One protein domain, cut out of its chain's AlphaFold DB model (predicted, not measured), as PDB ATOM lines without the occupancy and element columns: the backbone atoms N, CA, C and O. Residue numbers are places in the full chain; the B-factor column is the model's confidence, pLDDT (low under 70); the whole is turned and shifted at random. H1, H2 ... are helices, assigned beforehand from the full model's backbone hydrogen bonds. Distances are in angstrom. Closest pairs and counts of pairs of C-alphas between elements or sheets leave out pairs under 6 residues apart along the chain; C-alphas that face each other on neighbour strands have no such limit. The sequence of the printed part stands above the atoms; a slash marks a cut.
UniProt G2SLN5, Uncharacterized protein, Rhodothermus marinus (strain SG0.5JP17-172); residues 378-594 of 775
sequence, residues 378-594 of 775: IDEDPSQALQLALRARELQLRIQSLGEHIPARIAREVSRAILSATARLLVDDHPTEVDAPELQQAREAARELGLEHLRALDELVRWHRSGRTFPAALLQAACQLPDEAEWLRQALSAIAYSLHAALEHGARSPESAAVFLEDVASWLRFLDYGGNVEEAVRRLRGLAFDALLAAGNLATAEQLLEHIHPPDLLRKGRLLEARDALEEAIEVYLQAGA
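This is residues 378 to 594 of the 775 residues of an uncharacterized protein of Rhodothermus marinus (strain SG0.5JP17-172) (UniProt G2SLN5). Look for a long rod of helices, most of them set across its length and folding back and forth, so that the chain works its way from H1 and H2 at one end to H12 and H13 at the other. H2 packs among H1, H3, H4 and H6 near the first end, short H5 and H9 join this group to H7, H8, H10 and H11, and the tip of H1, residues 398 to 401, sticks out with residues 402 and 403. The 217 printed residues have thirteen named helices, H1 to H13 in order, and no named strand: the class is all helix. The whole is loose, with a radius of gyration of the C-alphas of 22.2 A and spans of 81 by 32 by 27 A.

Find C-alpha 382 at (255.411, 381.959, 381.657); from there H1 runs 28.6 A to residue 401. H2, residues 408 to 427, covers 28.5 A. Next come H3, 436 to 449, 20.3 A; H4, 451 to 465, 21.3 A; H5, 472 to 479; H6, 486 to 494; H7, 496 to 508, 18.5 A; H8, 513 to 517; and H9, 520 to 526. H10, 533 to 550, covers 25.8 A, followed by H11, 554 to 562, H12, 569 to 578, and H13, 582 to 591, which ends at (308.406, 366.763, 392.019).

Begin at the hairpin of H1 and H2, where the C-alphas of Leu 386 and Ala 421 come closest, 5.1 A, at a shallow tilt of 29 degrees, opposite ways. H2 also touches H3 (Ser 415 and Ala 445, closest C-alphas, 4.6 A) and H6 (Ser 420 and Trp 487, 4.5 A). H3 and H4 form a hairpin, as do H4 and H5, whose closest C-alphas, Ala 456 and Ala 477, are 5.0 A apart. H5 touches H9 at a steep tilt of 55 degrees (Leu 475 and Trp 523, 5.9 A). H10 touches H7, H8, H9 and H11; C-alphas 507 and 544 of H7 and H10 come closest, 4.4 A. H12 and H13 form a hairpin at 11 degrees, with C-alphas 573 and 585 closest, 4.5 A. H1 and H13 are apart. Each O i to N i+4 pair is within hydrogen-bond range except in H6, 4 of 5, and H8, 0 of 1, where 2 of 2 O i to N i+3 pairs are.

The C-alphas of Leu 402 and Glu 583 are the two farthest apart, 80.8 A. The printed part has no cut and no long link. Its mean pLDDT is 86.5; residues 402, 429 to 433 and 483 to 485 are under 70.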
ATOM      1  N   ILE A 378     256.558 384.376 376.720       88.75
ATOM      2  CA  ILE A 378     257.287 383.310 377.427       88.75
ATOM      3  C   ILE A 378     258.308 383.826 378.455       88.75
ATOM      4  O   ILE A 378     258.492 383.187 379.489       88.75
ATOM      5  N   ASP A 379     258.930 384.980 378.203       84.31
ATOM      6  CA  ASP A 379     259.910 385.584 379.111       84.31
ATOM      7  C   ASP A 379     259.278 386.488 380.188       84.31
ATOM      8  O   ASP A 379     259.863 386.650 381.259       84.31
ATOM      9  N   GLU A 380     258.105 387.075 379.921       85.50
ATOM     10  CA  GLU A 380     257.433 388.036 380.813       85.50
ATOM     11  C   GLU A 380     256.414 387.369 381.752       85.50
ATOM     12  O   GLU A 380     256.389 387.667 382.946       85.50
ATOM     13  N   ASP A 381     255.585 386.463 381.223       84.44
ATOM     14  CA  ASP A 381     254.562 385.714 381.962       84.44
ATOM     15  C   ASP A 381     254.503 384.249 381.472       84.44
ATOM     16  O   ASP A 381     253.691 383.884 380.608       84.44
ATOM     17  N   PRO A 382     255.357 383.369 382.033       87.94
ATOM     18  CA  PRO A 382     255.411 381.959 381.657       87.94
ATOM     19  C   PRO A 382     254.112 381.194 381.956       87.94
ATOM     20  O   PRO A 382     253.805 380.209 381.281       87.94
ATOM     21  N   SER A 383     253.332 381.635 382.949       85.44
ATOM     22  CA  SER A 383     252.053 381.014 383.308       85.44
ATOM     23  C   SER A 383     251.009 381.277 382.233       85.44
ATOM     24  O   SER A 383     250.361 380.345 381.750       85.44
ATOM     25  N   GLN A 384     250.881 382.529 381.793       80.62
ATOM     26  CA  GLN A 384     249.997 382.876 380.688       80.62
ATOM     27  C   GLN A 384     250.477 382.259 379.366       80.62
ATOM     28  O   GLN A 384     249.654 381.781 378.583       80.62
ATOM     29  N   ALA A 385     251.793 382.193 379.135       87.50
ATOM     30  CA  ALA A 385     252.368 381.503 377.981       87.50
ATOM     31  C   ALA A 385     252.005 380.005 377.962       87.50
ATOM     32  O   ALA A 385     251.626 379.481 376.911       87.50
ATOM     33  N   LEU A 386     252.025 379.320 379.115       89.88
ATOM     34  CA  LEU A 386     251.565 377.930 379.213       89.88
ATOM     35  C   LEU A 386     250.091 377.799 378.807       89.88
ATOM     36  O   LEU A 386     249.756 376.921 378.013       89.88
ATOM     37  N   GLN A 387     249.220 378.694 379.283       84.25
ATOM     38  CA  GLN A 387     247.798 378.676 378.912       84.25
ATOM     39  C   GLN A 387     247.588 378.890 377.407       84.25
ATOM     40  O   GLN A 387     246.735 378.239 376.804       84.25
ATOM     41  N   LEU A 388     248.379 379.757 376.771       75.56
ATOM     42  CA  LEU A 388     248.343 379.953 375.316       75.56
ATOM     43  C   LEU A 388     248.753 378.681 374.561       75.56
ATOM     44  O   LEU A 388     248.066 378.284 373.617       75.56
ATOM     45  N   ALA A 389     249.813 378.003 375.008       89.75
ATOM     46  CA  ALA A 389     250.273 376.750 374.413       89.75
ATOM     47  C   ALA A 389     249.259 375.601 374.602       89.75
ATOM     48  O   ALA A 389     249.005 374.838 373.666       89.75
ATOM     49  N   LEU A 390     248.622 375.501 375.773       84.69
ATOM     50  CA  LEU A 390     247.564 374.519 376.044       84.69
ATOM     51  C   LEU A 390     246.298 374.790 375.215       84.69
ATOM     52  O   LEU A 390     245.724 373.861 374.651       84.69
ATOM     53  N   ARG A 391     245.904 376.053 375.027       78.62
ATOM     54  CA  ARG A 391     244.802 376.415 374.115       78.62
ATOM     55  C   ARG A 391     245.129 376.089 372.657       78.62
ATOM     56  O   ARG A 391     244.274 375.582 371.933       78.62
ATOM     57  N   ALA A 392     246.369 376.319 372.217       81.00
ATOM     58  CA  ALA A 392     246.820 375.895 370.889       81.00
ATOM     59  C   ALA A 392     246.727 374.364 370.722       81.00
ATOM     60  O   ALA A 392     246.333 373.870 369.665       81.00
ATOM     61  N   ARG A 393     247.005 373.608 371.788       88.88
ATOM     62  CA  ARG A 393     246.847 372.151 371.831       88.88
ATOM     63  C   ARG A 393     245.390 371.696 371.774       88.88
ATOM     64  O   ARG A 393     245.088 370.748 371.053       88.88
ATOM     65  N   GLU A 394     244.477 372.371 372.461       78.25
ATOM     66  CA  GLU A 394     243.037 372.101 372.343       78.25
ATOM     67  C   GLU A 394     242.541 372.303 370.905       78.25
ATOM     68  O   GLU A 394     241.817 371.461 370.365       78.25
ATOM     69  N   LEU A 395     242.988 373.379 370.250       74.44
ATOM     70  CA  LEU A 395     242.699 373.632 368.838       74.44
ATOM     71  C   LEU A 395     243.291 372.537 367.940       74.44
ATOM     72  O   LEU A 395     242.603 372.048 367.046       74.44
ATOM     73  N   GLN A 396     244.519 372.088 368.213       85.19
ATOM     74  CA  GLN A 396     245.159 370.985 367.493       85.19
ATOM     75  C   GLN A 396     244.335 369.686 367.588       85.19
ATOM     76  O   GLN A 396     244.067 369.042 366.574       85.19
ATOM     77  N   LEU A 397     243.881 369.317 368.788       81.12
ATOM     78  CA  LEU A 397     243.035 368.137 369.004       81.12
ATOM     79  C   LEU A 397     241.670 368.276 368.313       81.12
ATOM     80  O   LEU A 397     241.114 367.294 367.812       81.12
ATOM     81  N   ARG A 398     241.137 369.499 368.237       73.00
ATOM     82  CA  ARG A 398     239.891 369.795 367.525       73.00
ATOM     83  C   ARG A 398     240.031 369.638 366.010       73.00
ATOM     84  O   ARG A 398     239.153 369.038 365.403       73.00
ATOM     85  N   ILE A 399     241.122 370.107 365.402       73.44
ATOM     86  CA  ILE A 399     241.379 369.892 363.964       73.44
ATOM     87  C   ILE A 399     241.501 368.385 363.667       73.44
ATOM     88  O   ILE A 399     240.905 367.887 362.713       73.44
ATOM     89  N   GLN A 400     242.194 367.629 364.530       77.06
ATOM     90  CA  GLN A 400     242.315 366.172 364.383       77.06
ATOM     91  C   GLN A 400     240.962 365.448 364.467       77.06
ATOM     92  O   GLN A 400     240.726 364.518 363.697       77.06
ATOM     93  N   SER A 401     240.062 365.862 365.367       71.62
ATOM     94  CA  SER A 401     238.737 365.235 365.498       71.62
ATOM     95  C   SER A 401     237.812 365.516 364.310       71.62
ATOM     96  O   SER A 401     236.941 364.701 364.009       71.62
ATOM     97  N   LEU A 402     238.043 366.623 363.598       68.38
ATOM     98  CA  LEU A 402     237.364 366.972 362.348       68.38
ATOM     99  C   LEU A 402     237.929 366.223 361.124       68.38
ATOM    100  O   LEU A 402     237.354 366.306 360.041       68.38
ATOM    101  N   GLY A 403     239.016 365.458 361.283       73.31
ATOM    102  CA  GLY A 403     239.668 364.725 360.193       73.31
ATOM    103  C   GLY A 403     240.517 365.607 359.271       73.31
ATOM    104  O   GLY A 403     240.908 365.169 358.188       73.31
ATOM    105  N   GLU A 404     240.804 366.838 359.688       73.81
ATOM    106  CA  GLU A 404     241.604 367.797 358.936       73.81
ATOM    107  C   GLU A 404     243.110 367.597 359.178       73.81
ATOM    108  O   GLU A 404     243.554 367.111 360.223       73.81
ATOM    109  N   HIS A 405     243.925 367.959 358.183       79.69
ATOM    110  CA  HIS A 405     245.373 367.768 358.246       79.69
ATOM    111  C   HIS A 405     246.071 368.943 358.937       79.69
ATOM    112  O   HIS A 405     245.960 370.085 358.500       79.69
ATOM    113  N   ILE A 406     246.876 368.642 359.958       85.06
ATOM    114  CA  ILE A 406     247.769 369.610 360.603       85.06
ATOM    115  C   ILE A 406     249.188 369.390 360.079       85.06
ATOM    116  O   ILE A 406     249.705 368.273 360.200       85.06
ATOM    117  N   PRO A 407     249.863 370.431 359.562       88.00
ATOM    118  CA  PRO A 407     251.264 370.340 359.189       88.00
ATOM    119  C   PRO A 407     252.120 369.857 360.363       88.00
ATOM    120  O   PRO A 407     252.086 370.432 361.452       88.00
ATOM    121  N   ALA A 408     252.949 368.836 360.128       86.25
ATOM    122  CA  ALA A 408     253.821 368.251 361.153       86.25
ATOM    123  C   ALA A 408     254.724 369.289 361.845       86.25
ATOM    124  O   ALA A 408     255.039 369.147 363.023       86.25
ATOM    125  N   ARG A 409     255.110 370.355 361.130       89.25
ATOM    126  CA  ARG A 409     255.859 371.482 361.696       89.25
ATOM    127  C   ARG A 409     255.082 372.181 362.819       89.25
ATOM    128  O   ARG A 409     255.609 372.286 363.918       89.25
ATOM    129  N   ILE A 410     253.837 372.578 362.557       87.94
ATOM    130  CA  ILE A 410     252.980 373.277 363.529       87.94
ATOM    131  C   ILE A 410     252.688 372.366 364.724       87.94
ATOM    132  O   ILE A 410     252.785 372.790 365.869       87.94
ATOM    133  N   ALA A 411     252.409 371.083 364.470       88.94
ATOM    134  CA  ALA A 411     252.208 370.103 365.535       88.94
ATOM    135  C   ALA A 411     253.421 370.012 366.481       88.94
ATOM    136  O   ALA A 411     253.251 369.992 367.697       88.94
ATOM    137  N   ARG A 412     254.647 370.002 365.935       91.19
ATOM    138  CA  ARG A 412     255.879 370.000 366.741       91.19
ATOM    139  C   ARG A 412     256.109 371.336 367.453       91.19
ATOM    140  O   ARG A 412     256.609 371.318 368.573       91.19
ATOM    141  N   GLU A 413     255.755 372.466 366.841       92.12
ATOM    142  CA  GLU A 413     255.851 373.798 367.460       92.12
ATOM    143  C   GLU A 413     254.932 373.924 368.688       92.12
ATOM    144  O   GLU A 413     255.400 374.369 369.733       92.12
ATOM    145  N   VAL A 414     253.690 373.424 368.627       94.31
ATOM    146  CA  VAL A 414     252.782 373.371 369.794       94.31
ATOM    147  C   VAL A 414     253.384 372.541 370.928       94.31
ATOM    148  O   VAL A 414     253.464 373.011 372.064       94.31
ATOM    149  N   SER A 415     253.871 371.330 370.633       94.50
ATOM    150  CA  SER A 415     254.482 370.474 371.656       94.50
ATOM    151  C   SER A 415     255.738 371.120 372.262       94.50
ATOM    152  O   SER A 415     255.943 371.041 373.471       94.50
ATOM    153  N   ARG A 416     256.553 371.826 371.464       93.25
ATOM    154  CA  ARG A 416     257.715 372.588 371.962       93.25
ATOM    155  C   ARG A 416     257.310 373.778 372.834       93.25
ATOM    156  O   ARG A 416     257.971 374.011 373.845       93.25
ATOM    157  N   ALA A 417     256.248 374.501 372.482       94.06
ATOM    158  CA  ALA A 417     255.756 375.638 373.260       94.06
ATOM    159  C   ALA A 417     255.313 375.209 374.670       94.06
ATOM    160  O   ALA A 417     255.734 375.812 375.658       94.06
ATOM    161  N   ILE A 418     254.571 374.096 374.779       95.25
ATOM    162  CA  ILE A 418     254.171 373.519 376.075       95.25
ATOM    163  C   ILE A 418     255.403 373.186 376.926       95.25
ATOM    164  O   ILE A 418     255.470 373.580 378.092       95.25
ATOM    165  N   LEU A 419     256.386 372.484 376.347       95.00
ATOM    166  CA  LEU A 419     257.606 372.113 377.069       95.00
ATOM    167  C   LEU A 419     258.413 373.330 377.514       95.00
ATOM    168  O   LEU A 419     258.919 373.330 378.630       95.00
ATOM    169  N   SER A 420     258.501 374.364 376.681       93.31
ATOM    170  CA  SER A 420     259.249 375.587 376.992       93.31
ATOM    171  C   SER A 420     258.625 376.337 378.172       93.31
ATOM    172  O   SER A 420     259.327 376.636 379.135       93.31
ATOM    173  N   ALA A 421     257.304 376.559 378.161       92.69
ATOM    174  CA  ALA A 421     256.615 377.216 379.278       92.69
ATOM    175  C   ALA A 421     256.645 376.383 380.560       92.69
ATOM    176  O   ALA A 421     256.937 376.910 381.631       92.69
ATOM    177  N   THR A 422     256.419 375.069 380.460       93.75
ATOM    178  CA  THR A 422     256.511 374.179 381.626       93.75
ATOM    179  C   THR A 422     257.923 374.190 382.207       93.75
ATOM    180  O   THR A 422     258.092 374.286 383.419       93.75
ATOM    181  N   ALA A 423     258.953 374.124 381.361       92.69
ATOM    182  CA  ALA A 423     260.332 374.164 381.821       92.69
ATOM    183  C   ALA A 423     260.668 375.485 382.504       92.69
ATOM    184  O   ALA A 423     261.328 375.473 383.541       92.69
ATOM    185  N   ARG A 424     260.176 376.602 381.959       90.31
ATOM    186  CA  ARG A 424     260.382 377.922 382.545       90.31
ATOM    187  C   ARG A 424     259.755 378.037 383.932       90.31
ATOM    188  O   ARG A 424     260.450 378.397 384.875       90.31
ATOM    189  N   LEU A 425     258.502 377.609 384.081       90.25
ATOM    190  CA  LEU A 425     257.804 377.589 385.373       90.25
ATOM    191  C   LEU A 425     258.497 376.694 386.408       90.25
ATOM    192  O   LEU A 425     258.616 377.058 387.571       90.25
ATOM    193  N   LEU A 426     259.010 375.532 385.991       89.25
ATOM    194  CA  LEU A 426     259.745 374.635 386.889       89.25
ATOM    195  C   LEU A 426     261.114 375.195 387.305       89.25
ATOM    196  O   LEU A 426     261.666 374.779 388.329       89.25
ATOM    197  N   VAL A 427     261.669 376.130 386.539       88.19
ATOM    198  CA  VAL A 427     262.969 376.759 386.782       88.19
ATOM    199  C   VAL A 427     262.851 378.066 387.580       88.19
ATOM    200  O   VAL A 427     263.721 378.334 388.406       88.19
ATOM    201  N   ASP A 428     261.780 378.840 387.415       80.75
ATOM    202  CA  ASP A 428     261.589 380.125 388.103       80.75
ATOM    203  C   ASP A 428     261.318 379.956 389.607       80.75
ATOM    204  O   ASP A 428     260.640 379.027 390.030       80.75
ATOM    205  N   ASP A 429     261.844 380.844 390.456       66.12
ATOM    206  CA  ASP A 429     261.651 380.804 391.924       66.12
ATOM    207  C   ASP A 429     260.220 381.181 392.377       66.12
ATOM    208  O   ASP A 429     259.935 381.266 393.576       66.12
ATOM    209  N   HIS A 430     259.308 381.440 391.438       60.19
ATOM    210  CA  HIS A 430     257.940 381.837 391.742       60.19
ATOM    211  C   HIS A 430     257.073 380.643 392.183       60.19
ATOM    212  O   HIS A 430     257.214 379.544 391.658       60.19
ATOM    213  N   PRO A 431     256.146 380.848 393.139       54.56
ATOM    214  CA  PRO A 431     255.336 379.788 393.747       54.56
ATOM    215  C   PRO A 431     254.235 379.234 392.829       54.56
ATOM    216  O   PRO A 431     253.307 378.590 393.317       54.56
ATOM    217  N   THR A 432     254.281 379.509 391.525       59.06
ATOM    218  CA  THR A 432     253.270 379.021 390.593       59.06
ATOM    219  C   THR A 432     253.509 377.538 390.338       59.06
ATOM    220  O   THR A 432     254.345 377.154 389.522       59.06
ATOM    221  N   GLU A 433     252.806 376.693 391.091       68.44
ATOM    222  CA  GLU A 433     252.821 375.252 390.869       68.44
ATOM    223  C   GLU A 433     252.180 374.935 389.514       68.44
ATOM    224  O   GLU A 433     251.108 375.433 389.185       68.44
ATOM    225  N   VAL A 434     252.860 374.103 388.722       80.12
ATOM    226  CA  VAL A 434     252.269 373.500 387.525       80.12
ATOM    227  C   VAL A 434     251.385 372.350 387.990       80.12
ATOM    228  O   VAL A 434     251.877 371.382 388.588       80.12
ATOM    229  N   ASP A 435     250.091 372.438 387.707       84.81
ATOM    230  CA  ASP A 435     249.126 371.473 388.214       84.81
ATOM    231  C   ASP A 435     249.343 370.078 387.594       84.81
ATOM    232  O   ASP A 435     249.906 369.897 386.506       84.81
ATOM    233  N   ALA A 436     248.855 369.035 388.273       85.12
ATOM    234  CA  ALA A 436     248.976 367.655 387.793       85.12
ATOM    235  C   ALA A 436     248.441 367.419 386.354       85.12
ATOM    236  O   ALA A 436     249.084 366.661 385.620       85.12
ATOM    237  N   PRO A 437     247.318 368.031 385.915       88.31
ATOM    238  CA  PRO A 437     246.833 367.911 384.539       88.31
ATOM    239  C   PRO A 437     247.768 368.566 383.517       88.31
ATOM    240  O   PRO A 437     248.004 367.999 382.452       88.31
ATOM    241  N   GLU A 438     248.345 369.721 383.846       89.06
ATOM    242  CA  GLU A 438     249.265 370.453 382.969       89.06
ATOM    243  C   GLU A 438     250.575 369.679 382.784       89.06
ATOM    244  O   GLU A 438     251.044 369.491 381.661       89.06
ATOM    245  N   LEU A 439     251.111 369.100 383.866       92.75
ATOM    246  CA  LEU A 439     252.263 368.192 383.798       92.75
ATOM    247  C   LEU A 439     251.983 366.949 382.944       92.75
ATOM    248  O   LEU A 439     252.882 366.437 382.272       92.75
ATOM    249  N   GLN A 440     250.753 366.434 382.970       93.69
ATOM    250  CA  GLN A 440     250.367 365.311 382.123       93.69
ATOM    251  C   GLN A 440     250.349 365.712 380.640       93.69
ATOM    252  O   GLN A 440     250.898 364.977 379.818       93.69
ATOM    253  N   GLN A 441     249.809 366.890 380.311       93.75
ATOM    254  CA  GLN A 441     249.860 367.449 378.955       93.75
ATOM    255  C   GLN A 441     251.307 367.666 378.485       93.75
ATOM    256  O   GLN A 441     251.658 367.284 377.368       93.75
ATOM    257  N   ALA A 442     252.188 368.174 379.352       94.81
ATOM    258  CA  ALA A 442     253.609 368.332 379.041       94.81
ATOM    259  C   ALA A 442     254.303 366.986 378.763       94.81
ATOM    260  O   ALA A 442     255.083 366.869 377.817       94.81
ATOM    261  N   ARG A 443     253.991 365.927 379.522       96.00
ATOM    262  CA  ARG A 443     254.514 364.574 379.247       96.00
ATOM    263  C   ARG A 443     254.031 364.011 377.917       96.00
ATOM    264  O   ARG A 443     254.779 363.300 377.250       96.00
ATOM    265  N   GLU A 444     252.789 364.289 377.540       94.81
ATOM    266  CA  GLU A 444     252.245 363.887 376.242       94.81
ATOM    267  C   GLU A 444     252.951 364.626 375.101       94.81
ATOM    268  O   GLU A 444     253.461 363.973 374.192       94.81
ATOM    269  N   ALA A 445     253.112 365.947 375.220       94.12
ATOM    270  CA  ALA A 445     253.895 366.755 374.286       94.12
ATOM    271  C   ALA A 445     255.351 366.262 374.163       94.12
ATOM    272  O   ALA A 445     255.887 366.156 373.058       94.12
ATOM    273  N   ALA A 446     255.988 365.885 375.278       94.19
ATOM    274  CA  ALA A 446     257.333 365.315 375.275       94.19
ATOM    275  C   ALA A 446     257.405 363.985 374.513       94.19
ATOM    276  O   ALA A 446     258.308 363.795 373.700       94.19
ATOM    277  N   ARG A 447     256.443 363.075 374.726       94.38
ATOM    278  CA  ARG A 447     256.391 361.783 374.014       94.38
ATOM    279  C   ARG A 447     256.267 361.950 372.507       94.38
ATOM    280  O   ARG A 447     256.874 361.174 371.776       94.38
ATOM    281  N   GLU A 448     255.499 362.935 372.056       91.38
ATOM    282  CA  GLU A 448     255.327 363.227 370.629       91.38
ATOM    283  C   GLU A 448     256.614 363.712 369.964       91.38
ATOM    284  O   GLU A 448     256.847 363.426 368.792       91.38
ATOM    285  N   LEU A 449     257.461 364.425 370.710       90.75
ATOM    286  CA  LEU A 449     258.765 364.870 370.224       90.75
ATOM    287  C   LEU A 449     259.831 363.771 370.322       90.75
ATOM    288  O   LEU A 449     260.735 363.733 369.489       90.75
ATOM    289  N   GLY A 450     259.731 362.872 371.307       91.31
ATOM    290  CA  GLY A 450     260.579 361.686 371.438       91.31
ATOM    291  C   GLY A 450     260.843 361.263 372.887       91.31
ATOM    292  O   GLY A 450     260.683 362.034 373.831       91.31
ATOM    293  N   LEU A 451     261.301 360.022 373.081       91.12
ATOM    294  CA  LEU A 451     261.552 359.466 374.421       91.12
ATOM    295  C   LEU A 451     262.615 360.237 375.216       91.12
ATOM    296  O   LEU A 451     262.492 360.342 376.435       91.12
ATOM    297  N   GLU A 452     263.617 360.810 374.547       91.75
ATOM    298  CA  GLU A 452     264.655 361.604 375.217       91.75
ATOM    299  C   GLU A 452     264.090 362.913 375.796       91.75
ATOM    300  O   GLU A 452     264.445 363.298 376.910       91.75
ATOM    301  N   HIS A 453     263.115 363.542 375.123       93.44
ATOM    302  CA  HIS A 453     262.408 364.709 375.662       93.44
ATOM    303  C   HIS A 453     261.596 364.363 376.911       93.44
ATOM    304  O   HIS A 453     261.584 365.138 377.866       93.44
ATOM    305  N   LEU A 454     260.944 363.195 376.926       94.25
ATOM    306  CA  LEU A 454     260.200 362.734 378.100       94.25
ATOM    307  C   LEU A 454     261.133 362.504 379.294       94.25
ATOM    308  O   LEU A 454     260.822 362.952 380.395       94.25
ATOM    309  N   ARG A 455     262.283 361.849 379.077       94.00
ATOM    310  CA  ARG A 455     263.285 361.628 380.132       94.00
ATOM    311  C   ARG A 455     263.788 362.944 380.713       94.00
ATOM    312  O   ARG A 455     263.813 363.091 381.931       94.00
ATOM    313  N   ALA A 456     264.139 363.903 379.859       93.69
ATOM    314  CA  ALA A 456     264.624 365.204 380.304       93.69
ATOM    315  C   ALA A 456     263.560 365.988 381.094       93.69
ATOM    316  O   ALA A 456     263.876 366.565 382.133       93.69
ATOM    317  N   LEU A 457     262.293 365.959 380.660       94.94
ATOM    318  CA  LEU A 457     261.188 366.573 381.401       94.94
ATOM    319  C   LEU A 457     260.971 365.903 382.767       94.94
ATOM    320  O   LEU A 457     260.804 366.594 383.769       94.94
ATOM    321  N   ASP A 458     260.981 364.569 382.833       94.44
ATOM    322  CA  ASP A 458     260.788 363.858 384.100       94.44
ATOM    323  C   ASP A 458     261.934 364.131 385.090       94.44
ATOM    324  O   ASP A 458     261.670 364.309 386.282       94.44
ATOM    325  N   GLU A 459     263.183 364.229 384.622       94.19
ATOM    326  CA  GLU A 459     264.310 364.639 385.469       94.19
ATOM    327  C   GLU A 459     264.206 366.106 385.913       94.19
ATOM    328  O   GLU A 459     264.514 366.413 387.065       94.19
ATOM    329  N   LEU A 460     263.685 367.005 385.070       93.00
ATOM    330  CA  LEU A 460     263.435 368.399 385.452       93.00
ATOM    331  C   LEU A 460     262.382 368.495 386.564       93.00
ATOM    332  O   LEU A 460     262.579 369.193 387.558       93.00
ATOM    333  N   VAL A 461     261.284 367.747 386.437       92.06
ATOM    334  CA  VAL A 461     260.226 367.684 387.456       92.06
ATOM    335  C   VAL A 461     260.756 367.091 388.765       92.06
ATOM    336  O   VAL A 461     260.419 367.584 389.844       92.06
ATOM    337  N   ARG A 462     261.590 366.043 388.703       90.81
ATOM    338  CA  ARG A 462     262.236 365.457 389.893       90.81
ATOM    339  C   ARG A 462     263.148 366.459 390.583       90.81
ATOM    340  O   ARG A 462     263.058 366.605 391.798       90.81
ATOM    341  N   TRP A 463     263.977 367.151 389.810       90.31
ATOM    342  CA  TRP A 463     264.889 368.171 390.308       90.31
ATOM    343  C   TRP A 463     264.149 369.348 390.958       90.31
ATOM    344  O   TRP A 463     264.506 369.780 392.052       90.31
ATOM    345  N   HIS A 464     263.063 369.820 390.345       88.62
ATOM    346  CA  HIS A 464     262.207 370.845 390.939       88.62
ATOM    347  C   HIS A 464     261.653 370.389 392.302       88.62
ATOM    348  O   HIS A 464     261.802 371.078 393.310       88.62
ATOM    349  N   ARG A 465     261.089 369.174 392.360       86.19
ATOM    350  CA  ARG A 465     260.496 368.600 393.583       86.19
ATOM    351  C   ARG A 465     261.508 368.269 394.676       86.19
ATOM    352  O   ARG A 465     261.130 368.233 395.843       86.19
ATOM    353  N   SER A 466     262.770 368.015 394.330       84.50
ATOM    354  CA  SER A 466     263.827 367.765 395.315       84.50
ATOM    355  C   SER A 466     264.319 369.041 396.005       84.50
ATOM    356  O   SER A 466     265.238 368.963 396.818       84.50
ATOM    357  N   GLY A 467     263.733 370.203 395.695       80.00
ATOM    358  CA  GLY A 467     264.202 371.496 396.186       80.00
ATOM    359  C   GLY A 467     265.419 372.003 395.416       80.00
ATOM    360  O   GLY A 467     266.244 372.708 395.989       80.00
ATOM    361  N   ARG A 468     265.548 371.627 394.132       78.94
ATOM    362  CA  ARG A 468     266.599 372.105 393.217       78.94
ATOM    363  C   ARG A 468     268.015 371.797 393.706       78.94
ATOM    364  O   ARG A 468     268.927 372.617 393.623       78.94
ATOM    365  N   THR A 469     268.194 370.582 394.218       80.19
ATOM    366  CA  THR A 469     269.497 370.048 394.637       80.19
ATOM    367  C   THR A 469     270.428 369.809 393.436       80.19
ATOM    368  O   THR A 469     270.150 370.228 392.318       80.19
ATOM    369  N   PHE A 470     271.581 369.170 393.642       86.44
ATOM    370  CA  PHE A 470     272.577 368.924 392.593       86.44
ATOM    371  C   PHE A 470     271.968 368.302 391.298       86.44
ATOM    372  O   PHE A 470     271.478 367.171 391.346       86.44
ATOM    373  N   PRO A 471     272.003 368.998 390.137       87.31
ATOM    374  CA  PRO A 471     271.198 368.675 388.946       87.31
ATOM    375  C   PRO A 471     271.820 367.622 388.004       87.31
ATOM    376  O   PRO A 471     271.631 367.690 386.791       87.31
ATOM    377  N   ALA A 472     272.586 366.649 388.506       87.50
ATOM    378  CA  ALA A 472     273.352 365.750 387.630       87.50
ATOM    379  C   ALA A 472     272.493 364.921 386.661       87.50
ATOM    380  O   ALA A 472     272.782 364.897 385.468       87.50
ATOM    381  N   ALA A 473     271.433 364.271 387.151       89.75
ATOM    382  CA  ALA A 473     270.567 363.440 386.310       89.75
ATOM    383  C   ALA A 473     269.855 364.266 385.223       89.75
ATOM    384  O   ALA A 473     269.757 363.837 384.075       89.75
ATOM    385  N   LEU A 474     269.443 365.493 385.564       91.62
ATOM    386  CA  LEU A 474     268.874 366.451 384.618       91.62
ATOM    387  C   LEU A 474     269.885 366.838 383.532       91.62
ATOM    388  O   LEU A 474     269.549 366.792 382.354       91.62
ATOM    389  N   LEU A 475     271.124 367.173 383.900       89.81
ATOM    390  CA  LEU A 475     272.165 367.553 382.935       89.81
ATOM    391  C   LEU A 475     272.580 366.386 382.032       89.81
ATOM    392  O   LEU A 475     272.807 366.582 380.839       89.81
ATOM    393  N   GLN A 476     272.630 365.165 382.571       89.69
ATOM    394  CA  GLN A 476     272.862 363.955 381.783       89.69
ATOM    395  C   GLN A 476     271.746 363.731 380.758       89.69
ATOM    396  O   GLN A 476     272.041 363.521 379.582       89.69
ATOM    397  N   ALA A 477     270.481 363.825 381.178       90.38
ATOM    398  CA  ALA A 477     269.342 363.701 380.273       90.38
ATOM    399  C   ALA A 477     269.320 364.833 379.230       90.38
ATOM    400  O   ALA A 477     269.058 364.585 378.056       90.38
ATOM    401  N   ALA A 478     269.667 366.059 379.630       89.25
ATOM    402  CA  ALA A 478     269.732 367.218 378.746       89.25
ATOM    403  C   ALA A 478     270.785 367.056 377.637       89.25
ATOM    404  O   ALA A 478     270.518 367.395 376.486       89.25
ATOM    405  N   CYS A 479     271.949 366.478 377.946       87.50
ATOM    406  CA  CYS A 479     273.009 366.235 376.958       87.50
ATOM    407  C   CYS A 479     272.674 365.128 375.945       87.50
ATOM    408  O   CYS A 479     273.349 365.020 374.927       87.50
ATOM    409  N   GLN A 480     271.657 364.304 376.213       86.88
ATOM    410  CA  GLN A 480     271.170 363.277 375.283       86.88
ATOM    411  C   GLN A 480     270.094 363.805 374.327       86.88
ATOM    412  O   GLN A 480     269.667 363.087 373.420       86.88
ATOM    413  N   LEU A 481     269.640 365.044 374.522       86.12
ATOM    414  CA  LEU A 481     268.638 365.645 373.660       86.12
ATOM    415  C   LEU A 481     269.222 365.989 372.277       86.12
ATOM    416  O   LEU A 481     270.370 366.426 372.186       86.12
ATOM    417  N   PRO A 482     268.438 365.836 371.194       79.44
ATOM    418  CA  PRO A 482     268.854 366.264 369.859       79.44
ATOM    419  C   PRO A 482     269.028 367.792 369.793       79.44
ATOM    420  O   PRO A 482     268.414 368.515 370.577       79.44
ATOM    421  N   ASP A 483     269.783 368.293 368.805       66.88
ATOM    422  CA  ASP A 483     270.027 369.739 368.584       66.88
ATOM    423  C   ASP A 483     268.736 370.581 368.525       66.88
ATOM    424  O   ASP A 483     268.724 371.766 368.837       66.88
ATOM    425  N   GLU A 484     267.618 369.945 368.181       58.66
ATOM    426  CA  GLU A 484     266.267 370.505 368.139       58.66
ATOM    427  C   GLU A 484     265.622 370.786 369.520       58.66
ATOM    428  O   GLU A 484     264.476 371.243 369.582       58.66
ATOM    429  N   ALA A 485     266.302 370.497 370.633       69.31
ATOM    430  CA  ALA A 485     265.768 370.588 371.995       69.31
ATOM    431  C   ALA A 485     266.046 371.926 372.700       69.31
ATOM    432  O   ALA A 485     266.480 371.981 373.852       69.31
ATOM    433  N   GLU A 486     265.757 373.014 371.999       80.88
ATOM    434  CA  GLU A 486     266.039 374.381 372.446       80.88
ATOM    435  C   GLU A 486     265.271 374.774 373.723       80.88
ATOM    436  O   GLU A 486     265.781 375.536 374.542       80.88
ATOM    437  N   TRP A 487     264.101 374.161 373.951       90.25
ATOM    438  CA  TRP A 487     263.213 374.458 375.083       90.25
ATOM    439  C   TRP A 487     263.883 374.300 376.454       90.25
ATOM    440  O   TRP A 487     263.687 375.128 377.341       90.25
ATOM    441  N   LEU A 488     264.686 373.246 376.647       91.00
ATOM    442  CA  LEU A 488     265.338 372.997 377.935       91.00
ATOM    443  C   LEU A 488     266.585 373.862 378.089       91.00
ATOM    444  O   LEU A 488     266.868 374.343 379.183       91.00
ATOM    445  N   ARG A 489     267.322 374.073 376.992       87.12
ATOM    446  CA  ARG A 489     268.524 374.907 377.008       87.12
ATOM    447  C   ARG A 489     268.177 376.346 377.387       87.12
ATOM    448  O   ARG A 489     268.798 376.870 378.302       87.12
ATOM    449  N   GLN A 490     267.152 376.930 376.763       85.94
ATOM    450  CA  GLN A 490     266.679 378.288 377.067       85.94
ATOM    451  C   GLN A 490     266.174 378.431 378.511       85.94
ATOM    452  O   GLN A 490     266.414 379.447 379.163       85.94
ATOM    453  N   ALA A 491     265.496 377.408 379.043       88.62
ATOM    454  CA  ALA A 491     265.049 377.429 380.432       88.62
ATOM    455  C   ALA A 491     266.237 377.380 381.410       88.62
ATOM    456  O   ALA A 491     266.329 378.210 382.312       88.62
ATOM    457  N   LEU A 492     267.180 376.449 381.223       87.94
ATOM    458  CA  LEU A 492     268.327 376.297 382.125       87.94
ATOM    459  C   LEU A 492     269.353 377.431 381.989       87.94
ATOM    460  O   LEU A 492     269.990 377.781 382.983       87.94
ATOM    461  N   SER A 493     269.508 378.036 380.807       82.19
ATOM    462  CA  SER A 493     270.438 379.154 380.599       82.19
ATOM    463  C   SER A 493     270.064 380.377 381.440       82.19
ATOM    464  O   SER A 493     270.947 381.062 381.957       82.19
ATOM    465  N   ALA A 494     268.770 380.617 381.664       81.88
ATOM    466  CA  ALA A 494     268.297 381.724 382.495       81.88
ATOM    467  C   ALA A 494     268.715 381.606 383.966       81.88
ATOM    468  O   ALA A 494     268.898 382.616 384.644       81.88
ATOM    469  N   ILE A 495     268.945 380.381 384.440       84.81
ATOM    470  CA  ILE A 495     269.457 380.096 385.784       84.81
ATOM    471  C   ILE A 495     270.879 379.527 385.754       84.81
ATOM    472  O   ILE A 495     271.327 378.914 386.723       84.81
ATOM    473  N   ALA A 496     271.630 379.737 384.667       82.94
ATOM    474  CA  ALA A 496     272.955 379.150 384.508       82.94
ATOM    475  C   ALA A 496     273.858 379.461 385.710       82.94
ATOM    476  O   ALA A 496     274.542 378.571 386.204       82.94
ATOM    477  N   TYR A 497     273.836 380.686 386.241       83.56
ATOM    478  CA  TYR A 497     274.658 381.055 387.398       83.56
ATOM    479  C   TYR A 497     274.368 380.201 388.646       83.56
ATOM    480  O   TYR A 497     275.302 379.715 389.289       83.56
ATOM    481  N   SER A 498     273.092 379.973 388.978       84.81
ATOM    482  CA  SER A 498     272.721 379.155 390.140       84.81
ATOM    483  C   SER A 498     273.025 377.675 389.905       84.81
ATOM    484  O   SER A 498     273.506 377.005 390.819       84.81
ATOM    485  N   LEU A 499     272.867 377.181 388.674       86.75
ATOM    486  CA  LEU A 499     273.267 375.823 388.298       86.75
ATOM    487  C   LEU A 499     274.782 375.620 388.410       86.75
ATOM    488  O   LEU A 499     275.220 374.610 388.959       86.75
ATOM    489  N   HIS A 500     275.597 376.588 387.980       84.50
ATOM    490  CA  HIS A 500     277.051 376.534 388.163       84.50
ATOM    491  C   HIS A 500     277.431 376.521 389.651       84.50
ATOM    492  O   HIS A 500     278.291 375.738 390.062       84.50
ATOM    493  N   ALA A 501     276.760 377.322 390.484       85.00
ATOM    494  CA  ALA A 501     276.959 377.289 391.932       85.00
ATOM    495  C   ALA A 501     276.557 375.932 392.544       85.00
ATOM    496  O   ALA A 501     277.270 375.410 393.405       85.00
ATOM    497  N   ALA A 502     275.466 375.323 392.068       87.00
ATOM    498  CA  ALA A 502     275.035 373.989 392.483       87.00
ATOM    499  C   ALA A 502     276.032 372.896 392.056       87.00
ATOM    500  O   ALA A 502     276.280 371.970 392.828       87.00
ATOM    501  N   LEU A 503     276.654 373.021 390.877       89.25
ATOM    502  CA  LEU A 503     277.745 372.145 390.440       89.25
ATOM    503  C   LEU A 503     278.971 372.282 391.352       89.25
ATOM    504  O   LEU A 503     279.523 371.275 391.785       89.25
ATOM    505  N   GLU A 504     279.383 373.500 391.708       89.25
ATOM    506  CA  GLU A 504     280.492 373.692 392.654       89.25
ATOM    507  C   GLU A 504     280.182 373.135 394.047       89.25
ATOM    508  O   GLU A 504     281.050 372.534 394.685       89.25
ATOM    509  N   HIS A 505     278.957 373.336 394.535       89.25
ATOM    510  CA  HIS A 505     278.525 372.793 395.818       89.25
ATOM    511  C   HIS A 505     278.492 371.259 395.790       89.25
ATOM    512  O   HIS A 505     279.034 370.617 396.688       89.25
ATOM    513  N   GLY A 506     277.949 370.674 394.718       89.00
ATOM    514  CA  GLY A 506     277.931 369.230 394.488       89.00
ATOM    515  C   GLY A 506     279.335 368.629 394.374       89.00
ATOM    516  O   GLY A 506     279.592 367.543 394.890       89.00
ATOM    517  N   ALA A 507     280.285 369.359 393.788       91.94
ATOM    518  CA  ALA A 507     281.685 368.946 393.757       91.94
ATOM    519  C   ALA A 507     282.316 368.952 395.156       91.94
ATOM    520  O   ALA A 507     283.194 368.154 395.439       91.94
ATOM    521  N   ARG A 508     281.875 369.819 396.070       92.56
ATOM    522  CA  ARG A 508     282.381 369.840 397.453       92.56
ATOM    523  C   ARG A 508     281.705 368.812 398.365       92.56
ATOM    524  O   ARG A 508     282.156 368.639 399.495       92.56
ATOM    525  N   SER A 509     280.646 368.146 397.903       91.12
ATOM    526  CA  SER A 509     279.916 367.143 398.680       91.12
ATOM    527  C   SER A 509     280.419 365.726 398.375       91.12
ATOM    528  O   SER A 509     280.387 365.311 397.213       91.12
ATOM    529  N   PRO A 510     280.825 364.936 399.387       88.31
ATOM    530  CA  PRO A 510     281.274 363.558 399.182       88.31
ATOM    531  C   PRO A 510     280.230 362.647 398.527       88.31
ATOM    532  O   PRO A 510     280.592 361.730 397.793       88.31
ATOM    533  N   GLU A 511     278.946 362.902 398.781       87.81
ATOM    534  CA  GLU A 511     277.827 362.086 398.294       87.81
ATOM    535  C   GLU A 511     277.632 362.209 396.776       87.81
ATOM    536  O   GLU A 511     277.234 361.246 396.125       87.81
ATOM    537  N   SER A 512     277.956 363.369 396.194       90.06
ATOM    538  CA  SER A 512     277.807 363.636 394.757       90.06
ATOM    539  C   SER A 512     279.127 363.727 393.989       90.06
ATOM    540  O   SER A 512     279.119 363.720 392.760       90.06
ATOM    541  N   ALA A 513     280.269 363.772 394.676       89.75
ATOM    542  CA  ALA A 513     281.581 363.945 394.053       89.75
ATOM    543  C   ALA A 513     281.946 362.844 393.033       89.75
ATOM    544  O   ALA A 513     282.622 363.130 392.046       89.75
ATOM    545  N   ALA A 514     281.461 361.609 393.211       89.62
ATOM    546  CA  ALA A 514     281.696 360.514 392.260       89.62
ATOM    547  C   ALA A 514     281.118 360.793 390.858       89.62
ATOM    548  O   ALA A 514     281.656 360.325 389.857       89.62
ATOM    549  N   VAL A 515     280.056 361.601 390.772       91.38
ATOM    550  CA  VAL A 515     279.357 361.924 389.518       91.38
ATOM    551  C   VAL A 515     280.224 362.781 388.581       91.38
ATOM    552  O   VAL A 515     280.002 362.797 387.378       91.38
ATOM    553  N   PHE A 516     281.279 363.435 389.083       92.44
ATOM    554  CA  PHE A 516     282.207 364.247 388.275       92.44
ATOM    555  C   PHE A 516     283.204 363.425 387.430       92.44
ATOM    556  O   PHE A 516     284.019 364.004 386.701       92.44
ATOM    557  N   LEU A 517     283.134 362.090 387.507       88.88
ATOM    558  CA  LEU A 517     283.782 361.177 386.558       88.88
ATOM    559  C   LEU A 517     283.139 361.229 385.165       88.88
ATOM    560  O   LEU A 517     283.805 360.948 384.174       88.88
ATOM    561  N   GLU A 518     281.873 361.632 385.095       89.88
ATOM    562  CA  GLU A 518     281.112 361.762 383.855       89.88
ATOM    563  C   GLU A 518     281.630 362.913 382.968       89.88
ATOM    564  O   GLU A 518     282.591 363.631 383.294       89.88
ATOM    565  N   ASP A 519     280.982 363.111 381.817       88.94
ATOM    566  CA  ASP A 519     281.315 364.169 380.860       88.94
ATOM    567  C   ASP A 519     280.824 365.562 381.308       88.94
ATOM    568  O   ASP A 519     279.910 366.166 380.744       88.94
ATOM    569  N   VAL A 520     281.491 366.096 382.333       90.12
ATOM    570  CA  VAL A 520     281.263 367.446 382.877       90.12
ATOM    571  C   VAL A 520     281.481 368.533 381.814       90.12
ATOM    572  O   VAL A 520     280.862 369.595 381.880       90.12
ATOM    573  N   ALA A 521     282.338 368.287 380.815       89.75
ATOM    574  CA  ALA A 521     282.578 369.251 379.744       89.75
ATOM    575  C   ALA A 521     281.310 369.472 378.912       89.75
ATOM    576  O   ALA A 521     280.979 370.613 378.593       89.75
ATOM    577  N   SER A 522     280.577 368.398 378.604       88.94
ATOM    578  CA  SER A 522     279.294 368.490 377.901       88.94
ATOM    579  C   SER A 522     278.227 369.211 378.723       88.94
ATOM    580  O   SER A 522     277.491 370.019 378.162       88.94
ATOM    581  N   TRP A 523     278.204 369.040 380.050       89.94
ATOM    582  CA  TRP A 523     277.291 369.799 380.917       89.94
ATOM    583  C   TRP A 523     277.560 371.305 380.857       89.94
ATOM    584  O   TRP A 523     276.634 372.092 380.681       89.94
ATOM    585  N   LEU A 524     278.829 371.714 380.959       87.94
ATOM    586  CA  LEU A 524     279.211 373.130 380.907       87.94
ATOM    587  C   LEU A 524     278.936 373.757 379.535       87.94
ATOM    588  O   LEU A 524     278.523 374.910 379.464       87.94
ATOM    589  N   ARG A 525     279.131 372.998 378.448       87.00
ATOM    590  CA  ARG A 525     278.766 373.447 377.095       87.00
ATOM    591  C   ARG A 525     277.258 373.582 376.927       87.00
ATOM    592  O   ARG A 525     276.819 374.533 376.300       87.00
ATOM    593  N   PHE A 526     276.473 372.659 377.484       85.81
ATOM    594  CA  PHE A 526     275.013 372.738 377.426       85.81
ATOM    595  C   PHE A 526     274.479 373.985 378.146       85.81
ATOM    596  O   PHE A 526     273.509 374.581 377.697       85.81
ATOM    597  N   LEU A 527     275.125 374.389 379.242       84.94
ATOM    598  CA  LEU A 527     274.780 375.585 380.018       84.94
ATOM    599  C   LEU A 527     275.387 376.888 379.462       84.94
ATOM    600  O   LEU A 527     275.387 377.894 380.172       84.94
ATOM    601  N   ASP A 528     275.936 376.867 378.242       81.19
ATOM    602  CA  ASP A 528     276.582 378.006 377.579       81.19
ATOM    603  C   ASP A 528     277.630 378.720 378.465       81.19
ATOM    604  O   ASP A 528     277.698 379.949 378.545       81.19
ATOM    605  N   TYR A 529     278.479 377.948 379.159       83.00
ATOM    606  CA  TYR A 529     279.531 378.503 380.012       83.00
ATOM    607  C   TYR A 529     280.515 379.373 379.209       83.00
ATOM    608  O   TYR A 529     281.294 378.872 378.400       83.00
ATOM    609  N   GLY A 530     280.526 380.681 379.482       75.94
ATOM    610  CA  GLY A 530     281.342 381.664 378.753       75.94
ATOM    611  C   GLY A 530     282.846 381.669 379.072       75.94
ATOM    612  O   GLY A 530     283.571 382.512 378.546       75.94
ATOM    613  N   GLY A 531     283.324 380.782 379.953       84.19
ATOM    614  CA  GLY A 531     284.734 380.676 380.348       84.19
ATOM    615  C   GLY A 531     285.477 379.511 379.685       84.19
ATOM    616  O   GLY A 531     284.956 378.811 378.819       84.19
ATOM    617  N   ASN A 532     286.714 379.257 380.124       89.06
ATOM    618  CA  ASN A 532     287.477 378.101 379.653       89.06
ATOM    619  C   ASN A 532     286.916 376.801 380.261       89.06
ATOM    620  O   ASN A 532     287.118 376.516 381.444       89.06
ATOM    621  N   VAL A 533     286.222 376.009 379.438       89.44
ATOM    622  CA  VAL A 533     285.594 374.740 379.842       89.44
ATOM    623  C   VAL A 533     286.614 373.761 380.425       89.44
ATOM    624  O   VAL A 533     286.330 373.130 381.437       89.44
ATOM    625  N   GLU A 534     287.810 373.647 379.844       89.06
ATOM    626  CA  GLU A 534     288.829 372.703 380.326       89.06
ATOM    627  C   GLU A 534     289.309 373.063 381.736       89.06
ATOM    628  O   GLU A 534     289.443 372.198 382.605       89.06
ATOM    629  N   GLU A 535     289.500 374.357 381.994       89.50
ATOM    630  CA  GLU A 535     289.903 374.861 383.305       89.50
ATOM    631  C   GLU A 535     288.790 374.692 384.351       89.50
ATOM    632  O   GLU A 535     289.051 374.277 385.484       89.50
ATOM    633  N   ALA A 536     287.534 374.931 383.963       89.75
ATOM    634  CA  ALA A 536     286.375 374.726 384.824       89.75
ATOM    635  C   ALA A 536     286.169 373.242 385.179       89.75
ATOM    636  O   ALA A 536     285.986 372.919 386.355       89.75
ATOM    637  N   VAL A 537     286.279 372.328 384.204       92.62
ATOM    638  CA  VAL A 537     286.234 370.873 384.442       92.62
ATOM    639  C   VAL A 537     287.347 370.458 385.397       92.62
ATOM    640  O   VAL A 537     287.089 369.757 386.377       92.62
ATOM    641  N   ARG A 538     288.577 370.929 385.157       91.50
ATOM    642  CA  ARG A 538     289.719 370.662 386.035       91.50
ATOM    643  C   ARG A 538     289.449 371.123 387.465       91.50
ATOM    644  O   ARG A 538     289.716 370.379 388.407       91.50
ATOM    645  N   ARG A 539     288.906 372.330 387.640       92.12
ATOM    646  CA  ARG A 539     288.572 372.887 388.957       92.12
ATOM    647  C   ARG A 539     287.483 372.075 389.661       92.12
ATOM    648  O   ARG A 539     287.664 371.738 390.828       92.12
ATOM    649  N   LEU A 540     286.394 371.733 388.971       93.31
ATOM    650  CA  LEU A 540     285.290 370.941 389.529       93.31
ATOM    651  C   LEU A 540     285.748 369.535 389.934       93.31
ATOM    652  O   LEU A 540     285.492 369.112 391.060       93.31
ATOM    653  N   ARG A 541     286.509 368.844 389.074       94.56
ATOM    654  CA  ARG A 541     287.109 367.542 389.410       94.56
ATOM    655  C   ARG A 541     288.101 367.649 390.568       94.56
ATOM    656  O   ARG A 541     288.127 366.779 391.428       94.56
ATOM    657  N   GLY A 542     288.867 368.737 390.652       93.00
ATOM    658  CA  GLY A 542     289.749 369.006 391.789       93.00
ATOM    659  C   GLY A 542     288.999 369.152 393.119       93.00
ATOM    660  O   GLY A 542     289.434 368.589 394.120       93.00
ATOM    661  N   LEU A 543     287.859 369.855 393.127       94.62
ATOM    662  CA  LEU A 543     287.000 369.994 394.311       94.62
ATOM    663  C   LEU A 543     286.373 368.653 394.726       94.62
ATOM    664  O   LEU A 543     286.414 368.306 395.906       94.62
ATOM    665  N   ALA A 544     285.865 367.887 393.757       94.38
ATOM    666  CA  ALA A 544     285.322 366.543 393.975       94.38
ATOM    667  C   ALA A 544     286.372 365.565 394.508       94.38
ATOM    668  O   ALA A 544     286.087 364.786 395.419       94.38
ATOM    669  N   PHE A 545     287.611 365.664 394.026       95.12
ATOM    670  CA  PHE A 545     288.728 364.897 394.564       95.12
ATOM    671  C   PHE A 545     288.962 365.225 396.042       95.12
ATOM    672  O   PHE A 545     289.029 364.316 396.869       95.12
ATOM    673  N   ASP A 546     289.056 366.515 396.378       93.19
ATOM    674  CA  ASP A 546     289.323 366.959 397.748       93.19
ATOM    675  C   ASP A 546     288.193 366.509 398.707       93.19
ATOM    676  O   ASP A 546     288.470 366.078 399.829       93.19
ATOM    677  N   ALA A 547     286.932 366.518 398.252       93.19
ATOM    678  CA  ALA A 547     285.780 366.028 399.016       93.19
ATOM    679  C   ALA A 547     285.806 364.504 399.248       93.19
ATOM    680  O   ALA A 547     285.601 364.046 400.375       93.19
ATOM    681  N   LEU A 548     286.098 363.706 398.210       93.44
ATOM    682  CA  LEU A 548     286.211 362.243 398.322       93.44
ATOM    683  C   LEU A 548     287.379 361.825 399.217       93.44
ATOM    684  O   LEU A 548     287.250 360.880 399.999       93.44
ATOM    685  N   LEU A 549     288.501 362.545 399.124       92.38
ATOM    686  CA  LEU A 549     289.674 362.317 399.958       92.38
ATOM    687  C   LEU A 549     289.351 362.564 401.438       92.38
ATOM    688  O   LEU A 549     289.673 361.726 402.278       92.38
ATOM    689  N   ALA A 550     288.665 363.668 401.754       90.75
ATOM    690  CA  ALA A 550     288.242 363.991 403.117       90.75
ATOM    691  C   ALA A 550     287.254 362.962 403.697       90.75
ATOM    692  O   ALA A 550     287.291 362.680 404.894       90.75
ATOM    693  N   ALA A 551     286.404 362.368 402.855       90.12
ATOM    694  CA  ALA A 551     285.469 361.311 403.242       90.12
ATOM    695  C   ALA A 551     286.092 359.901 403.293       90.12
ATOM    696  O   ALA A 551     285.411 358.944 403.660       90.12
ATOM    697  N   GLY A 552     287.368 359.746 402.920       89.25
ATOM    698  CA  GLY A 552     288.073 358.461 402.934       89.25
ATOM    699  C   GLY A 552     287.742 357.522 401.764       89.25
ATOM    700  O   GLY A 552     288.141 356.358 401.789       89.25
ATOM    701  N   ASN A 553     287.058 357.991 400.715       91.88
ATOM    702  CA  ASN A 553     286.771 357.194 399.516       91.88
ATOM    703  C   ASN A 553     287.958 357.238 398.534       91.88
ATOM    704  O   ASN A 553     287.919 357.872 397.476       91.88
ATOM    705  N   LEU A 554     289.045 356.562 398.911       91.06
ATOM    706  CA  LEU A 554     290.337 356.640 398.217       91.06
ATOM    707  C   LEU A 554     290.343 355.997 396.822       91.06
ATOM    708  O   LEU A 554     291.197 356.341 396.007       91.06
ATOM    709  N   ALA A 555     289.440 355.051 396.549       90.69
ATOM    710  CA  ALA A 555     289.355 354.380 395.249       90.69
ATOM    711  C   ALA A 555     288.739 355.300 394.185       90.69
ATOM    712  O   ALA A 555     289.287 355.458 393.099       90.69
ATOM    713  N   THR A 556     287.636 355.972 394.524       90.38
ATOM    714  CA  THR A 556     286.963 356.901 393.599       90.38
ATOM    715  C   THR A 556     287.786 358.178 393.403       90.38
ATOM    716  O   THR A 556     287.854 358.713 392.300       90.38
ATOM    717  N   ALA A 557     288.467 358.647 394.457       92.06
ATOM    718  CA  ALA A 557     289.385 359.783 394.361       92.06
ATOM    719  C   ALA A 557     290.546 359.514 393.383       92.06
ATOM    720  O   ALA A 557     290.938 360.407 392.639       92.06
ATOM    721  N   GLU A 558     291.076 358.288 393.340       92.25
ATOM    722  CA  GLU A 558     292.110 357.904 392.370       92.25
ATOM    723  C   GLU A 558     291.598 357.951 390.933       92.25
ATOM    724  O   GLU A 558     292.208 358.615 390.099       92.25
ATOM    725  N   GLN A 559     290.445 357.328 390.668       93.00
ATOM    726  CA  GLN A 559     289.821 357.368 389.343       93.00
ATOM    727  C   GLN A 559     289.604 358.811 388.879       93.00
ATOM    728  O   GLN A 559     289.885 359.152 387.734       93.00
ATOM    729  N   LEU A 560     289.154 359.693 389.774       91.69
ATOM    730  CA  LEU A 560     288.916 361.091 389.435       91.69
ATOM    731  C   LEU A 560     290.218 361.846 389.131       91.69
ATOM    732  O   LEU A 560     290.243 362.674 388.223       91.69
ATOM    733  N   LEU A 561     291.300 361.541 389.852       91.50
ATOM    734  CA  LEU A 561     292.617 362.138 389.637       91.50
ATOM    735  C   LEU A 561     293.194 361.791 388.255       91.50
ATOM    736  O   LEU A 561     293.821 362.647 387.634       91.50
ATOM    737  N   GLU A 562     292.946 360.580 387.747       91.12
ATOM    738  CA  GLU A 562     293.347 360.172 386.389       91.12
ATOM    739  C   GLU A 562     292.667 361.012 385.296       91.12
ATOM    740  O   GLU A 562     293.257 361.251 384.244       91.12
ATOM    741  N   HIS A 563     291.464 361.524 385.574       88.94
ATOM    742  CA  HIS A 563     290.676 362.362 384.667       88.94
ATOM    743  C   HIS A 563     290.995 363.868 384.785       88.94
ATOM    744  O   HIS A 563     290.335 364.695 384.142       88.94
ATOM    745  N   ILE A 564     291.976 364.254 385.613       89.81
ATOM    746  CA  ILE A 564     292.452 365.638 385.747       89.81
ATOM    747  C   ILE A 564     293.666 365.846 384.835       89.81
ATOM    748  O   ILE A 564     294.742 365.283 385.050       89.81
ATOM    749  N   HIS A 565     293.510 366.713 383.831       83.88
ATOM    750  CA  HIS A 565     294.577 367.070 382.898       83.88
ATOM    751  C   HIS A 565     294.873 368.580 382.910       83.88
ATOM    752  O   HIS A 565     293.935 369.379 382.935       83.88
ATOM    753  N   PRO A 566     296.160 368.990 382.877       86.62
ATOM    754  CA  PRO A 566     297.364 368.164 383.053       86.62
ATOM    755  C   PRO A 566     297.453 367.535 384.465       86.62
ATOM    756  O   PRO A 566     296.792 368.033 385.381       86.62
ATOM    757  N   PRO A 567     298.261 366.468 384.651       86.81
ATOM    758  CA  PRO A 567     298.360 365.751 385.922       86.81
ATOM    759  C   PRO A 567     298.655 366.669 387.116       86.81
ATOM    760  O   PRO A 567     299.608 367.450 387.097       86.81
ATOM    761  N   ASP A 568     297.850 366.554 388.174       88.81
ATOM    762  CA  ASP A 568     297.994 367.341 389.401       88.81
ATOM    763  C   ASP A 568     298.836 366.582 390.441       88.81
ATOM    764  O   ASP A 568     298.337 365.770 391.225       88.81
ATOM    765  N   LEU A 569     300.148 366.842 390.427       86.75
ATOM    766  CA  LEU A 569     301.104 366.187 391.324       86.75
ATOM    767  C   LEU A 569     300.837 366.502 392.805       86.75
ATOM    768  O   LEU A 569     301.059 365.644 393.656       86.75
ATOM    769  N   LEU A 570     300.309 367.686 393.133       88.25
ATOM    770  CA  LEU A 570     300.014 368.049 394.520       88.25
ATOM    771  C   LEU A 570     298.884 367.174 395.083       88.25
ATOM    772  O   LEU A 570     299.004 366.630 396.181       88.25
ATOM    773  N   ARG A 571     297.802 366.989 394.315       91.62
ATOM    774  CA  ARG A 571     296.693 366.094 394.690       91.62
ATOM    775  C   ARG A 571     297.105 364.623 394.701       91.62
ATOM    776  O   ARG A 571     296.690 363.890 395.598       91.62
ATOM    777  N   LYS A 572     297.994 364.206 393.792       90.56
ATOM    778  CA  LYS A 572     298.598 362.863 393.821       90.56
ATOM    779  C   LYS A 572     299.362 362.600 395.123       90.56
ATOM    780  O   LYS A 572     299.172 361.549 395.730       90.56
ATOM    781  N   GLY A 573     300.162 363.564 395.590       85.69
ATOM    782  CA  GLY A 573     300.861 363.470 396.878       85.69
ATOM    783  C   GLY A 573     299.897 363.309 398.060       85.69
ATOM    784  O   GLY A 573     300.112 362.455 398.919       85.69
ATOM    785  N   ARG A 574     298.779 364.051 398.060       90.25
ATOM    786  CA  ARG A 574     297.729 363.950 399.095       90.25
ATOM    787  C   ARG A 574     297.031 362.588 399.113       90.25
ATOM    788  O   ARG A 574     296.763 362.064 400.192       90.25
ATOM    789  N   LEU A 575     296.758 362.003 397.944       91.69
ATOM    790  CA  LEU A 575     296.173 360.660 397.836       91.69
ATOM    791  C   LEU A 575     297.104 359.590 398.422       91.69
ATOM    792  O   LEU A 575     296.657 358.741 399.191       91.69
ATOM    793  N   LEU A 576     298.392 359.645 398.074       87.75
ATOM    794  CA  LEU A 576     299.409 358.716 398.576       87.75
ATOM    795  C   LEU A 576     299.589 358.847 400.091       87.75
ATOM    796  O   LEU A 576     299.654 357.842 400.796       87.75
ATOM    797  N   GLU A 577     299.576 360.077 400.608       87.19
ATOM    798  CA  GLU A 577     299.611 360.321 402.049       87.19
ATOM    799  C   GLU A 577     298.390 359.717 402.767       87.19
ATOM    800  O   GLU A 577     298.538 359.108 403.828       87.19
ATOM    801  N   ALA A 578     297.189 359.840 402.194       87.69
ATOM    802  CA  ALA A 578     295.976 359.244 402.754       87.69
ATOM    803  C   ALA A 578     295.977 357.702 402.706       87.69
ATOM    804  O   ALA A 578     295.309 357.068 403.519       87.69
ATOM    805  N   ARG A 579     296.753 357.099 401.793       87.50
ATOM    806  CA  ARG A 579     296.984 355.645 401.684       87.50
ATOM    807  C   ARG A 579     298.117 355.119 402.575       87.50
ATOM    808  O   ARG A 579     298.427 353.936 402.505       87.50
ATOM    809  N   ASP A 580     298.734 355.979 403.385       82.69
ATOM    810  CA  ASP A 580     299.936 355.680 404.184       82.69
ATOM    811  C   ASP A 580     301.179 355.300 403.344       82.69
ATOM    812  O   ASP A 580     302.163 354.775 403.866       82.69
ATOM    813  N   ALA A 581     301.194 355.630 402.046       83.75
ATOM    814  CA  ALA A 581     302.353 355.488 401.157       83.75
ATOM    815  C   ALA A 581     303.276 356.720 401.278       83.75
ATOM    816  O   ALA A 581     303.476 357.485 400.332       83.75
ATOM    817  N   LEU A 582     303.788 356.961 402.490       77.38
ATOM    818  CA  LEU A 582     304.437 358.224 402.868       77.38
ATOM    819  C   LEU A 582     305.725 358.523 402.079       77.38
ATOM    820  O   LEU A 582     305.997 359.683 401.788       77.38
ATOM    821  N   GLU A 583     306.506 357.501 401.718       75.81
ATOM    822  CA  GLU A 583     307.741 357.671 400.934       75.81
ATOM    823  C   GLU A 583     307.438 358.157 399.508       75.81
ATOM    824  O   GLU A 583     307.984 359.169 399.068       75.81
ATOM    825  N   GLU A 584     306.487 357.509 398.830       79.31
ATOM    826  CA  GLU A 584     306.021 357.897 397.493       79.31
ATOM    827  C   GLU A 584     305.363 359.288 397.505       79.31
ATOM    828  O   GLU A 584     305.561 360.087 396.587       79.31
ATOM    829  N   ALA A 585     304.624 359.625 398.571       80.06
ATOM    830  CA  ALA A 585     304.038 360.953 398.746       80.06
ATOM    831  C   ALA A 585     305.112 362.055 398.823       80.06
ATOM    832  O   ALA A 585     304.955 363.105 398.197       80.06
ATOM    833  N   ILE A 586     306.219 361.820 399.542       74.88
ATOM    834  CA  ILE A 586     307.346 362.767 399.642       74.88
ATOM    835  C   ILE A 586     307.979 362.999 398.267       74.88
ATOM    836  O   ILE A 586     308.219 364.150 397.896       74.88
ATOM    837  N   GLU A 587     308.233 361.936 397.500       77.19
ATOM    838  CA  GLU A 587     308.801 362.053 396.152       77.19
ATOM    839  C   GLU A 587     307.900 362.878 395.230       77.19
ATOM    840  O   GLU A 587     308.371 363.798 394.556       77.19
ATOM    841  N   VAL A 588     306.594 362.605 395.252       78.56
ATOM    842  CA  VAL A 588     305.608 363.324 394.439       78.56
ATOM    843  C   VAL A 588     305.485 364.797 394.859       78.56
ATOM    844  O   VAL A 588     305.443 365.669 393.988       78.56
ATOM    845  N   TYR A 589     305.499 365.119 396.158       79.44
ATOM    846  CA  TYR A 589     305.491 366.515 396.619       79.44
ATOM    847  C   TYR A 589     306.757 367.282 396.215       79.44
ATOM    848  O   TYR A 589     306.664 368.452 395.844       79.44
ATOM    849  N   LEU A 590     307.930 366.639 396.231       75.12
ATOM    850  CA  LEU A 590     309.177 367.253 395.761       75.12
ATOM    851  C   LEU A 590     309.154 367.506 394.249       75.12
ATOM    852  O   LEU A 590     309.574 368.577 393.813       75.12
ATOM    853  N   GLN A 591     308.619 366.569 393.460       76.94
ATOM    854  CA  GLN A 591     308.406 366.763 392.019       76.94
ATOM    855  C   GLN A 591     307.428 367.913 391.728       76.94
ATOM    856  O   GLN A 591     307.599 368.626 390.743       76.94
ATOM    857  N   ALA A 592     306.436 368.121 392.600       74.62
ATOM    858  CA  ALA A 592     305.490 369.234 392.523       74.62
ATOM    859  C   ALA A 592     306.056 370.582 393.024       74.62
ATOM    860  O   ALA A 592     305.354 371.590 392.950       74.62
ATOM    861  N   GLY A 593     307.277 370.620 393.580       74.44
ATOM    862  CA  GLY A 593     307.856 371.812 394.217       74.44
ATOM    863  C   GLY A 593     307.246 372.173 395.585       74.44
ATOM    864  O   GLY A 593     307.528 373.240 396.131       74.44
ATOM    865  N   ALA A 594     306.424 371.299 396.173       75.69
ATOM    866  CA  ALA A 594     305.740 371.507 397.451       75.69
ATOM    867  C   ALA A 594     306.628 371.103 398.646       75.69
ATOM    868  O   ALA A 594     306.326 370.171 399.393       75.69
TER     869      ALA A 594